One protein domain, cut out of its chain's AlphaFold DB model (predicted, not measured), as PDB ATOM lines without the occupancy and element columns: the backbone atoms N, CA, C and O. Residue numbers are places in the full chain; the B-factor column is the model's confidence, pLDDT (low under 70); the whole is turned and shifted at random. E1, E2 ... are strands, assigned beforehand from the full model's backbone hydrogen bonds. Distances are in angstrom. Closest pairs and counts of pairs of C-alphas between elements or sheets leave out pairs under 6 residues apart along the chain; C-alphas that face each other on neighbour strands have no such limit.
ATOM      1  N   ASP A  32      16.808  -1.907  96.295       58.88
ATOM      2  CA  ASP A  32      17.846  -0.913  96.027       58.88
ATOM      3  C   ASP A  32      18.023  -0.028  97.270       58.88
ATOM      4  O   ASP A  32      17.063   0.318  97.954       58.88
ATOM      5  N   ARG A  33      19.273   0.295  97.618       55.88
ATOM      6  CA  ARG A  33      19.575   1.271  98.673       55.88
ATOM      7  C   ARG A  33      19.800   2.622  98.021       55.88
ATOM      8  O   ARG A  33      20.875   2.871  97.478       55.88
ATOM      9  N   VAL A  34      18.803   3.490  98.100       56.75
ATOM     10  CA  VAL A  34      18.897   4.874  97.655       56.75
ATOM     11  C   VAL A  34      19.159   5.773  98.849       56.75
ATOM     12  O   VAL A  34      18.465   5.809  99.855       56.75
ATOM     13  N   PHE A  35      20.253   6.492  98.743       50.03
ATOM     14  CA  PHE A  35      20.710   7.471  99.703       50.03
ATOM     15  C   PHE A  35      19.705   8.663  99.800       50.03
ATOM     16  O   PHE A  35      19.278   9.110  98.738       50.03
ATOM     17  N   PRO A  36      19.319   9.212 100.988       49.56
ATOM     18  CA  PRO A  36      19.963   9.074 102.304       49.56
ATOM     19  C   PRO A  36      19.460   7.966 103.247       49.56
ATOM     20  O   PRO A  36      20.183   7.657 104.193       49.56
ATOM     21  N   THR A  37      18.282   7.370 103.041       57.62
ATOM     22  CA  THR A  37      17.749   6.300 103.931       57.62
ATOM     23  C   THR A  37      17.021   5.156 103.215       57.62
ATOM     24  O   THR A  37      16.626   4.190 103.865       57.62
ATOM     25  N   GLY A  38      16.816   5.216 101.906       63.72
ATOM     26  CA  GLY A  38      15.768   4.455 101.249       63.72
ATOM     27  C   GLY A  38      16.115   3.047 100.827       63.72
ATOM     28  O   GLY A  38      16.736   2.848  99.791       63.72
ATOM     29  N   HIS A  39      15.629   2.058 101.571       72.62
ATOM     30  CA  HIS A  39      15.314   0.762 100.979       72.62
ATOM     31  C   HIS A  39      14.147   0.957 100.006       72.62
ATOM     32  O   HIS A  39      13.056   1.346 100.425       72.62
ATOM     33  N   ILE A  40      14.386   0.704  98.725       80.00
ATOM     34  CA  ILE A  40      13.352   0.661  97.696       80.00
ATOM     35  C   ILE A  40      12.977  -0.786  97.477       80.00
ATOM     36  O   ILE A  40      13.852  -1.643  97.427       80.00
ATOM     37  N   CYS A  41      11.689  -1.052  97.351       82.38
ATOM     38  CA  CYS A  41      11.184  -2.325  96.918       82.38
ATOM     39  C   CYS A  41      10.375  -2.169  95.642       82.38
ATOM     40  O   CYS A  41       9.291  -1.589  95.663       82.38
ATOM     41  N   HIS A  42      10.892  -2.732  94.557       81.19
ATOM     42  CA  HIS A  42      10.167  -2.815  93.297       81.19
ATOM     43  C   HIS A  42       9.452  -4.153  93.178       81.19
ATOM     44  O   HIS A  42      10.019  -5.199  93.498       81.19
ATOM     45  N   TYR A  43       8.236  -4.106  92.657       76.06
ATOM     46  CA  TYR A  43       7.468  -5.260  92.227       76.06
ATOM     47  C   TYR A  43       6.803  -4.932  90.903       76.06
ATOM     48  O   TYR A  43       6.147  -3.908  90.781       76.06
ATOM     49  N   ASN A  44       6.926  -5.816  89.929       76.31
ATOM     50  CA  ASN A  44       6.279  -5.673  88.635       76.31
ATOM     51  C   ASN A  44       5.584  -6.963  88.225       76.31
ATOM     52  O   ASN A  44       5.973  -8.049  88.650       76.31
ATOM     53  N   ASN A  45       4.563  -6.852  87.387       70.94
ATOM     54  CA  ASN A  45       3.962  -7.966  86.663       70.94
ATOM     55  C   ASN A  45       3.561  -7.507  85.249       70.94
ATOM     56  O   ASN A  45       3.941  -6.429  84.811       70.94
ATOM     57  N   ALA A  46       2.800  -8.327  84.522       70.56
ATOM     58  CA  ALA A  46       2.418  -8.035  83.141       70.56
ATOM     59  C   ALA A  46       1.520  -6.793  82.946       70.56
ATOM     60  O   ALA A  46       1.299  -6.410  81.803       70.56
ATOM     61  N   HIS A  47       0.955  -6.218  84.013       73.12
ATOM     62  CA  HIS A  47      -0.064  -5.161  83.942       73.12
ATOM     63  C   HIS A  47       0.130  -4.023  84.948       73.12
ATOM     64  O   HIS A  47      -0.574  -3.014  84.867       73.12
ATOM     65  N   MET A  48       1.012  -4.202  85.931       79.44
ATOM     66  CA  MET A  48       1.199  -3.269  87.030       79.44
ATOM     67  C   MET A  48       2.646  -3.290  87.514       79.44
ATOM     68  O   MET A  48       3.191  -4.360  87.797       79.44
ATOM     69  N   ASP A  49       3.208  -2.101  87.689       85.44
ATOM     70  CA  ASP A  49       4.464  -1.875  88.390       85.44
ATOM     71  C   ASP A  49       4.169  -1.167  89.712       85.44
ATOM     72  O   ASP A  49       3.250  -0.357  89.820       85.44
ATOM     73  N   MET A  50       4.936  -1.467  90.745       86.75
ATOM     74  CA  MET A  50       4.805  -0.864  92.059       86.75
ATOM     75  C   MET A  50       6.182  -0.659  92.671       86.75
ATOM     76  O   MET A  50       7.039  -1.540  92.637       86.75
ATOM     77  N   GLU A  51       6.362   0.491  93.298       88.25
ATOM     78  CA  GLU A  51       7.562   0.841  94.033       88.25
ATOM     79  C   GLU A  51       7.181   1.344  95.420       88.25
ATOM     80  O   GLU A  51       6.410   2.291  95.553       88.25
ATOM     81  N   LEU A  52       7.730   0.710  96.453       88.12
ATOM     82  CA  LEU A  52       7.681   1.198  97.824       88.12
ATOM     83  C   LEU A  52       9.080   1.659  98.224       88.12
ATOM     84  O   LEU A  52       9.979   0.830  98.333       88.12
ATOM     85  N   ALA A  53       9.263   2.942  98.505       87.12
ATOM     86  CA  ALA A  53      10.531   3.495  98.958       87.12
ATOM     87  C   ALA A  53      10.388   4.152 100.331       87.12
ATOM     88  O   ALA A  53       9.396   4.820 100.620       87.12
ATOM     89  N   PHE A  54      11.404   4.002 101.179       87.62
ATOM     90  CA  PHE A  54      11.610   4.953 102.272       87.62
ATOM     91  C   PHE A  54      12.427   6.132 101.747       87.62
ATOM     92  O   PHE A  54      13.356   5.945 100.967       87.62
ATOM     93  N   THR A  55      12.091   7.350 102.147       85.94
ATOM     94  CA  THR A  55      12.739   8.564 101.639       85.94
ATOM     95  C   THR A  55      13.242   9.432 102.787       85.94
ATOM     96  O   THR A  55      12.837   9.265 103.940       85.94
ATOM     97  N   VAL A  56      14.157  10.356 102.483       85.88
ATOM     98  CA  VAL A  56      14.394  11.538 103.319       85.88
ATOM     99  C   VAL A  56      14.118  12.757 102.474       85.88
ATOM    100  O   VAL A  56      14.725  12.921 101.418       85.88
ATOM    101  N   GLU A  57      13.269  13.633 102.981       84.00
ATOM    102  CA  GLU A  57      12.850  14.842 102.288       84.00
ATOM    103  C   GLU A  57      12.988  16.059 103.208       84.00
ATOM    104  O   GLU A  57      12.838  15.926 104.429       84.00
ATOM    105  N   PRO A  58      13.275  17.259 102.673       84.06
ATOM    106  CA  PRO A  58      13.211  18.495 103.446       84.06
ATOM    107  C   PRO A  58      11.852  18.651 104.139       84.06
ATOM    108  O   PRO A  58      10.797  18.362 103.569       84.06
ATOM    109  N   ALA A  59      11.844  19.113 105.389       81.81
ATOM    110  CA  ALA A  59      10.605  19.208 106.156       81.81
ATOM    111  C   ALA A  59       9.607  20.203 105.553       81.81
ATOM    112  O   ALA A  59       8.393  19.972 105.609       81.81
ATOM    113  N   ASP A  60      10.132  21.258 104.937       78.75
ATOM    114  CA  ASP A  60       9.415  22.329 104.259       78.75
ATOM    115  C   ASP A  60       9.076  22.016 102.794       78.75
ATOM    116  O   ASP A  60       8.506  22.877 102.119       78.75
ATOM    117  N   GLN A  61       9.368  20.800 102.307       76.75
ATOM    118  CA  GLN A  61       8.972  20.385 100.965       76.75
ATOM    119  C   GLN A  61       7.461  20.558 100.816       76.75
ATOM    120  O   GLN A  61       6.664  19.955 101.553       76.75
ATOM    121  N   ARG A  62       7.106  21.455  99.893       73.38
ATOM    122  CA  ARG A  62       5.727  21.768  99.544       73.38
ATOM    123  C   ARG A  62       5.174  20.655  98.655       73.38
ATOM    124  O   ARG A  62       5.935  20.144  97.832       73.38
ATOM    125  N   PRO A  63       3.885  20.316  98.809       75.81
ATOM    126  CA  PRO A  63       3.211  19.449  97.859       75.81
ATOM    127  C   PRO A  63       3.314  20.000  96.435       75.81
ATOM    128  O   PRO A  63       3.381  21.221  96.252       75.81
ATOM    129  N   LEU A  64       3.304  19.112  95.448       78.06
ATOM    130  CA  LEU A  64       3.114  19.490  94.047       78.06
ATOM    131  C   LEU A  64       1.671  19.970  93.819       78.06
ATOM    132  O   LEU A  64       0.764  19.641  94.584       78.06
ATOM    133  N   ASP A  65       1.445  20.762  92.769       77.75
ATOM    134  CA  ASP A  65       0.144  21.408  92.514       77.75
ATOM    135  C   ASP A  65      -1.005  20.404  92.272       77.75
ATOM    136  O   ASP A  65      -2.180  20.735  92.455       77.75
ATOM    137  N   ASP A  66      -0.683  19.180  91.859       85.38
ATOM    138  CA  ASP A  66      -1.615  18.083  91.594       85.38
ATOM    139  C   ASP A  66      -1.801  17.126  92.786       85.38
ATOM    140  O   ASP A  66      -2.688  16.262  92.753       85.38
ATOM    141  N   GLU A  67      -1.023  17.295  93.858       89.38
ATOM    142  CA  GLU A  67      -1.131  16.496  95.073       89.38
ATOM    143  C   GLU A  67      -2.300  16.947  95.953       89.38
ATOM    144  O   GLU A  67      -2.522  18.127  96.237       89.38
ATOM    145  N   LYS A  68      -3.054  15.967  96.449       92.62
ATOM    146  CA  LYS A  68      -4.203  16.167  97.331       92.62
ATOM    147  C   LYS A  68      -3.947  15.506  98.681       92.62
ATOM    148  O   LYS A  68      -3.486  14.364  98.711       92.62
ATOM    149  N   PRO A  69      -4.273  16.170  99.802       94.06
ATOM    150  CA  PRO A  69      -4.161  15.551 101.113       94.06
ATOM    151  C   PRO A  69      -5.183  14.421 101.257       94.06
ATOM    152  O   PRO A  69      -6.367  14.592 100.958       94.06
ATOM    153  N   VAL A  70      -4.727  13.273 101.749       95.62
ATOM    154  CA  VAL A  70      -5.551  12.107 102.082       95.62
ATOM    155  C   VAL A  70      -5.106  11.529 103.423       95.62
ATOM    156  O   VAL A  70      -4.011  11.801 103.910       95.62
ATOM    157  N   THR A  71      -5.966  10.744 104.068       96.00
ATOM    158  CA  THR A  71      -5.616  10.036 105.306       96.00
ATOM    159  C   THR A  71      -5.617   8.541 105.045       96.00
ATOM    160  O   THR A  71      -6.644   7.991 104.658       96.00
ATOM    161  N   ILE A  72      -4.478   7.888 105.277       94.94
ATOM    162  CA  ILE A  72      -4.272   6.456 105.029       94.94
ATOM    163  C   ILE A  72      -3.832   5.812 106.334       94.94
ATOM    164  O   ILE A  72      -2.809   6.192 106.906       94.94
ATOM    165  N   ALA A  73      -4.619   4.857 106.837       93.19
ATOM    166  CA  ALA A  73      -4.363   4.201 108.124       93.19
ATOM    167  C   ALA A  73      -4.092   5.191 109.287       93.19
ATOM    168  O   ALA A  73      -3.230   4.961 110.133       93.19
ATOM    169  N   GLY A  74      -4.805   6.324 109.310       92.75
ATOM    170  CA  GLY A  74      -4.654   7.371 110.330       92.75
ATOM    171  C   GLY A  74      -3.431   8.284 110.158       92.75
ATOM    172  O   GLY A  74      -3.238   9.188 110.968       92.75
ATOM    173  N   ARG A  75      -2.621   8.091 109.112       93.19
ATOM    174  CA  ARG A  75      -1.472   8.944 108.778       93.19
ATOM    175  C   ARG A  75      -1.861   9.935 107.681       93.19
ATOM    176  O   ARG A  75      -2.615   9.589 106.774       93.19
ATOM    177  N   GLN A  76      -1.364  11.166 107.780       94.06
ATOM    178  CA  GLN A  76      -1.534  12.170 106.729       94.06
ATOM    179  C   GLN A  76      -0.612  11.842 105.557       94.06
ATOM    180  O   GLN A  76       0.594  11.672 105.740       94.06
ATOM    181  N   SER A  77      -1.190  11.784 104.366       94.31
ATOM    182  CA  SER A  77      -0.507  11.446 103.126       94.31
ATOM    183  C   SER A  77      -0.859  12.463 102.047       94.31
ATOM    184  O   SER A  77      -1.885  13.141 102.124       94.31
ATOM    185  N   LEU A  78      -0.019  12.558 101.025       95.06
ATOM    186  CA  LEU A  78      -0.330  13.268  99.792       95.06
ATOM    187  C   LEU A  78      -0.545  12.240  98.690       95.06
ATOM    188  O   LEU A  78       0.148  11.225  98.647       95.06
ATOM    189  N   GLN A  79      -1.527  12.497  97.837       95.56
ATOM    190  CA  GLN A  79      -1.885  11.646  96.714       95.56
ATOM    191  C   GLN A  79      -1.904  12.460  95.430       95.56
ATOM    192  O   GLN A  79      -2.650  13.435  95.345       95.56
ATOM    193  N   SER A  80      -1.193  12.004  94.407       94.56
ATOM    194  CA  SER A  80      -1.373  12.475  93.034       94.56
ATOM    195  C   SER A  80      -1.674  11.309  92.098       94.56
ATOM    196  O   SER A  80      -1.399  10.141  92.389       94.56
ATOM    197  N   GLN A  81      -2.326  11.634  90.988       93.19
ATOM    198  CA  GLN A  81      -2.677  10.680  89.952       93.19
ATOM    199  C   GLN A  81      -2.362  11.296  88.604       93.19
ATOM    200  O   GLN A  81      -2.856  12.380  88.296       93.19
ATOM    201  N   ASP A  82      -1.625  10.558  87.787       92.25
ATOM    202  CA  ASP A  82      -1.265  10.979  86.444       92.25
ATOM    203  C   ASP A  82      -1.588   9.883  85.420       92.25
ATOM    204  O   ASP A  82      -1.835   8.714  85.743       92.25
ATOM    205  N   TYR A  83      -1.639  10.273  84.154       89.88
ATOM    206  CA  TYR A  83      -1.680   9.370  83.021       89.88
ATOM    207  C   TYR A  83      -0.734   9.882  81.939       89.88
ATOM    208  O   TYR A  83      -0.989  10.905  81.301       89.88
ATOM    209  N   SER A  84       0.318   9.112  81.673       87.25
ATOM    210  CA  SER A  84       1.242   9.406  80.587       87.25
ATOM    211  C   SER A  84       0.652   8.939  79.260       87.25
ATOM    212  O   SER A  84       0.481   7.744  79.012       87.25
ATOM    213  N   GLY A  85       0.359   9.887  78.368       82.56
ATOM    214  CA  GLY A  85      -0.075   9.579  77.002       82.56
ATOM    215  C   GLY A  85       1.005   8.896  76.154       82.56
ATOM    216  O   GLY A  85       0.667   8.186  75.207       82.56
ATOM    217  N   GLU A  86       2.280   9.083  76.507       86.25
ATOM    218  CA  GLU A  86       3.438   8.509  75.817       86.25
ATOM    219  C   GLU A  86       3.630   7.033  76.172       86.25
ATOM    220  O   GLU A  86       3.651   6.183  75.282       86.25
ATOM    221  N   THR A  87       3.698   6.712  77.467       85.69
ATOM    222  CA  THR A  87       3.855   5.322  77.927       85.69
ATOM    223  C   THR A  87       2.527   4.572  77.979       85.69
ATOM    224  O   THR A  87       2.516   3.351  78.099       85.69
ATOM    225  N   LYS A  88       1.400   5.284  77.835       90.56
ATOM    226  CA  LYS A  88       0.033   4.768  78.007       90.56
ATOM    227  C   LYS A  88      -0.183   4.132  79.376       90.56
ATOM    228  O   LYS A  88      -0.937   3.168  79.483       90.56
ATOM    229  N   GLN A  89       0.452   4.675  80.409       90.56
ATOM    230  CA  GLN A  89       0.347   4.174  81.774       90.56
ATOM    231  C   GLN A  89      -0.324   5.199  82.673       90.56
ATOM    232  O   GLN A  89      -0.038   6.398  82.612       90.56
ATOM    233  N   SER A  90      -1.211   4.713  83.528       92.50
ATOM    234  CA  SER A  90      -1.675   5.454  84.692       92.50
ATOM    235  C   SER A  90      -0.676   5.301  85.830       92.50
ATOM    236  O   SER A  90      -0.114   4.227  86.008       92.50
ATOM    237  N   LEU A  91      -0.503   6.358  86.616       92.88
ATOM    238  CA  LEU A  91       0.326   6.393  87.816       92.88
ATOM    239  C   LEU A  91      -0.520   6.888  88.990       92.88
ATOM    240  O   LEU A  91      -1.220   7.893  88.870       92.88
ATOM    241  N   CYS A  92      -0.440   6.201  90.125       94.88
ATOM    242  CA  CYS A  92      -0.758   6.788  91.418       94.88
ATOM    243  C   CYS A  92       0.505   6.940  92.255       94.88
ATOM    244  O   CYS A  92       1.290   5.999  92.375       94.88
ATOM    245  N   PHE A  93       0.642   8.093  92.889       94.19
ATOM    246  CA  PHE A  93       1.725   8.408  93.800       94.19
ATOM    247  C   PHE A  93       1.141   8.733  95.171       94.19
ATOM    248  O   PHE A  93       0.217   9.540  95.287       94.19
ATOM    249  N   LEU A  94       1.666   8.086  96.208       94.94
ATOM    250  CA  LEU A  94       1.299   8.300  97.601       94.94
ATOM    251  C   LEU A  94       2.561   8.572  98.414       94.94
ATOM    252  O   LEU A  94       3.429   7.707  98.509       94.94
ATOM    253  N   SER A  95       2.644   9.739  99.046       93.06
ATOM    254  CA  SER A  95       3.750  10.090  99.940       93.06
ATOM    255  C   SER A  95       3.258  10.313 101.364       93.06
ATOM    256  O   SER A  95       2.122  10.723 101.609       93.06
ATOM    257  N   THR A  96       4.071   9.971 102.359       92.56
ATOM    258  CA  THR A  96       3.742  10.158 103.779       92.56
ATOM    259  C   THR A  96       4.979  10.543 104.554       92.56
ATOM    260  O   THR A  96       5.942   9.784 104.605       92.56
ATOM    261  N   LYS A  97       4.930  11.700 105.216       91.50
ATOM    262  CA  LYS A  97       5.954  12.092 106.187       91.50
ATOM    263  C   LYS A  97       5.789  11.223 107.434       91.50
ATOM    264  O   LYS A  97       4.687  11.106 107.967       91.50
ATOM    265  N   HIS A  98       6.872  10.596 107.878       89.75
ATOM    266  CA  HIS A  98       6.861   9.681 109.012       89.75
ATOM    267  C   HIS A  98       7.396  10.345 110.277       89.75
ATOM    268  O   HIS A  98       6.634  10.566 111.217       89.75
ATOM    269  N   VAL A  99       8.689  10.676 110.302       90.19
ATOM    270  CA  VAL A  99       9.353  11.216 111.496       90.19
ATOM    271  C   VAL A  99      10.345  12.310 111.136       90.19
ATOM    272  O   VAL A  99      11.074  12.169 110.152       90.19
ATOM    273  N   PRO A 100      10.435  13.380 111.941       89.31
ATOM    274  CA  PRO A 100      11.472  14.378 111.760       89.31
ATOM    275  C   PRO A 100      12.838  13.780 112.095       89.31
ATOM    276  O   PRO A 100      13.016  13.106 113.113       89.31
ATOM    277  N   ILE A 101      13.824  14.072 111.255       86.38
ATOM    278  CA  ILE A 101      15.212  13.680 111.461       86.38
ATOM    279  C   ILE A 101      16.163  14.852 111.245       86.38
ATOM    280  O   ILE A 101      15.922  15.777 110.467       86.38
ATOM    281  N   THR A 102      17.311  14.777 111.910       82.81
ATOM    282  CA  THR A 102      18.469  15.593 111.554       82.81
ATOM    283  C   THR A 102      19.256  14.851 110.486       82.81
ATOM    284  O   THR A 102      19.844  13.802 110.749       82.81
ATOM    285  N   SER A 103      19.266  15.393 109.274       77.50
ATOM    286  CA  SER A 103      20.070  14.874 108.174       77.50
ATOM    287  C   SER A 103      21.313  15.738 108.010       77.50
ATOM    288  O   SER A 103      21.208  16.954 107.926       77.50
ATOM    289  N   LYS A 104      22.497  15.127 107.901       78.06
ATOM    290  CA  LYS A 104      23.734  15.863 107.565       78.06
ATOM    291  C   LYS A 104      23.780  16.346 106.109       78.06
ATOM    292  O   LYS A 104      24.744  16.984 105.703       78.06
ATOM    293  N   TYR A 105      22.773  15.978 105.322       74.25
ATOM    294  CA  TYR A 105      22.691  16.229 103.885       74.25
ATOM    295  C   TYR A 105      21.781  17.398 103.540       74.25
ATOM    296  O   TYR A 105      21.883  17.953 102.452       74.25
ATOM    297  N   TYR A 106      20.929  17.790 104.482       76.88
ATOM    298  CA  TYR A 106      20.090  18.965 104.364       76.88
ATOM    299  C   TYR A 106      20.545  19.972 105.413       76.88
ATOM    300  O   TYR A 106      20.761  19.627 106.572       76.88
ATOM    301  N   SER A 107      20.703  21.230 105.007       79.88
ATOM    302  CA  SER A 107      20.954  22.336 105.939       79.88
ATOM    303  C   SER A 107      19.720  22.681 106.781       79.88
ATOM    304  O   SER A 107      19.822  23.427 107.752       79.88
ATOM    305  N   GLN A 108      18.562  22.138 106.406       82.44
ATOM    306  CA  GLN A 108      17.269  22.335 107.045       82.44
ATOM    307  C   GLN A 108      16.783  21.041 107.724       82.44
ATOM    308  O   GLN A 108      17.280  19.958 107.394       82.44
ATOM    309  N   PRO A 109      15.804  21.120 108.652       86.56
ATOM    310  CA  PRO A 109      15.137  19.934 109.180       86.56
ATOM    311  C   PRO A 109      14.613  19.052 108.044       86.56
ATOM    312  O   PRO A 109      14.094  19.559 107.051       86.56
ATOM    313  N   ALA A 110      14.740  17.741 108.196       88.31
ATOM    314  CA  ALA A 110      14.259  16.770 107.226       88.31
ATOM    315  C   ALA A 110      13.236  15.843 107.883       88.31
ATOM    316  O   ALA A 110      13.155  15.768 109.109       88.31
ATOM    317  N   ASN A 111      12.469  15.125 107.075       89.06
ATOM    318  CA  ASN A 111      11.646  14.015 107.526       89.06
ATOM    319  C   ASN A 111      12.086  12.740 106.825       89.06
ATOM    320  O   ASN A 111      12.365  12.754 105.629       89.06
ATOM    321  N   GLU A 112      12.095  11.637 107.562       88.62
ATOM    322  CA  GLU A 112      11.934  10.336 106.929       88.62
ATOM    323  C   GLU A 112      10.494  10.218 106.449       88.62
ATOM    324  O   GLU A 112       9.556  10.627 107.142       88.62
ATOM    325  N   GLY A 113      10.331   9.668 105.259       89.56
ATOM    326  CA  GLY A 113       9.047   9.487 104.622       89.56
ATOM    327  C   GLY A 113       8.922   8.118 103.988       89.56
ATOM    328  O   GLY A 113       9.852   7.307 103.971       89.56
ATOM    329  N   LEU A 114       7.727   7.875 103.482       89.69
ATOM    330  CA  LEU A 114       7.414   6.720 102.676       89.69
ATOM    331  C   LEU A 114       6.792   7.168 101.378       89.69
ATOM    332  O   LEU A 114       5.995   8.107 101.354       89.69
ATOM    333  N   LEU A 115       7.115   6.419 100.341       90.88
ATOM    334  CA  LEU A 115       6.638   6.626  99.002       90.88
ATOM    335  C   LEU A 115       6.098   5.317  98.450       90.88
ATOM    336  O   LEU A 115       6.806   4.316  98.453       90.88
ATOM    337  N   LEU A 116       4.858   5.331  97.971       91.88
ATOM    338  CA  LEU A 116       4.277   4.251  97.189       91.88
ATOM    339  C   LEU A 116       3.897   4.796  95.813       91.88
ATOM    340  O   LEU A 116       3.030   5.662  95.702       91.88
ATOM    341  N   MET A 117       4.527   4.264  94.776       92.19
ATOM    342  CA  MET A 117       4.163   4.508  93.385       92.19
ATOM    343  C   MET A 117       3.557   3.239  92.803       92.19
ATOM    344  O   MET A 117       4.074   2.145  93.023       92.19
ATOM    345  N   VAL A 118       2.448   3.378  92.085       91.38
ATOM    346  CA  VAL A 118       1.785   2.282  91.374       91.38
ATOM    347  C   VAL A 118       1.538   2.733  89.946       91.38
ATOM    348  O   VAL A 118       0.801   3.693  89.732       91.38
ATOM    349  N   TRP A 119       2.121   2.031  88.982       91.31
ATOM    350  CA  TRP A 119       1.849   2.193  87.561       91.31
ATOM    351  C   TRP A 119       0.961   1.058  87.080       91.31
ATOM    352  O   TRP A 119       1.128  -0.084  87.499       91.31
ATOM    353  N   ALA A 120       0.033   1.353  86.181       89.38
ATOM    354  CA  ALA A 120      -0.773   0.343  85.515       89.38
ATOM    355  C   ALA A 120      -0.902   0.665  84.032       89.38
ATOM    356  O   ALA A 120      -0.992   1.834  83.645       89.38
ATOM    357  N   ASP A 121      -0.957  -0.380  83.216       88.12
ATOM    358  CA  ASP A 121      -1.166  -0.227  81.785       88.12
ATOM    359  C   ASP A 121      -2.567   0.308  81.477       88.12
ATOM    360  O   ASP A 121      -3.584  -0.118  82.034       88.12
ATOM    361  N   GLY A 122      -2.625   1.228  80.522       88.50
ATOM    362  CA  GLY A 122      -3.848   1.894  80.114       88.50
ATOM    363  C   GLY A 122      -4.298   2.982  81.086       88.50
ATOM    364  O   GLY A 122      -3.705   3.255  82.127       88.50
ATOM    365  N   LYS A 123      -5.382   3.657  80.702       86.38
ATOM    366  CA  LYS A 123      -5.980   4.709  81.520       86.38
ATOM    367  C   LYS A 123      -6.847   4.074  82.602       86.38
ATOM    368  O   LYS A 123      -7.912   3.538  82.300       86.38
TER     369      LYS A 123
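Overview. This is residues 32 to 123 of the 144 residues of an uncharacterized protein of Labedaea rhizosphaerae (UniProt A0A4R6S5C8). What would one see first? One twisted sheet of seven strands, like a propeller blade, makes up the body, with no named helix over either face; long strands E3, E7, E6 and E5 fill its middle, and short E1 and E4 are its two edges. From edge to edge the strands' lines turn by 126 degrees. How is it made up? The printed part has 92 residues and seven named strands, E1 to E7 along the chain, all strand in class; the sheet's order is E1 E2 E3 E7 E6 E5 E4, all antiparallel. How large is it? It is only just compact, close to loose, with a radius of gyration of the C-alphas of 14.3 A and spans of 41 by 28 by 27 A.

Along the chain. Where do the first strands lie? E1 is residues 32 to 34, 6.1 A long, from C-alpha 32 at (17.846, -0.913, 96.027); E2 is residues 38 to 44, 18.8 A. E3 is residues 48 to 58, 29.8 A, and bends by 59 degrees at residue 54. Where do the others lie? E4 is residues 68 to 72, 12.4 A, and E5 is residues 75 to 84, 28.3 A. E6 is residues 89 to 101, 34.5 A, and bends by 56 degrees at residue 98. E7 is residues 110 to 121, 34.3 A, and ends with C-alpha 121 at (-1.166, -0.227, 81.785).

Arrangement. How does the first meander, each strand the antiparallel neighbour of the one before, run? E1, E2 and E3 form it: hairpin E1 and E2 has N 34 and O 38 at 2.7 A, and hairpin E2 and E3 has N 41 and O 52 at 2.7 A. The pairing is staggered: E2 pairs with E1 over its residues 38 to 40 and with E3 over its residues 40 to 44. Where does E3 join the rest? E3 and E7 are antiparallel at 162 degrees, with N 53 and O 115 at 2.8 A; E3 and E4 are apart. What is the second meander? It is E4, E5, E6 and E7, in hairpins, with N 70 and O 77 at 2.9 A, N 91 and O 82 at 2.8 A, and N 94 and O 116 at 2.8 A.

Size, cuts and confidence. How far does it reach? The two C-alphas farthest apart, of Ala 46 and Ser 107, are 42.3 A apart. Is anything missing, or any link long? The printed part has no cut and no long link; E3 to E4 and E6 to E7 are short, the others tight. Where is confidence low? Residues 32 to 38 are under 70, and the mean pLDDT of the printed part is 84.3.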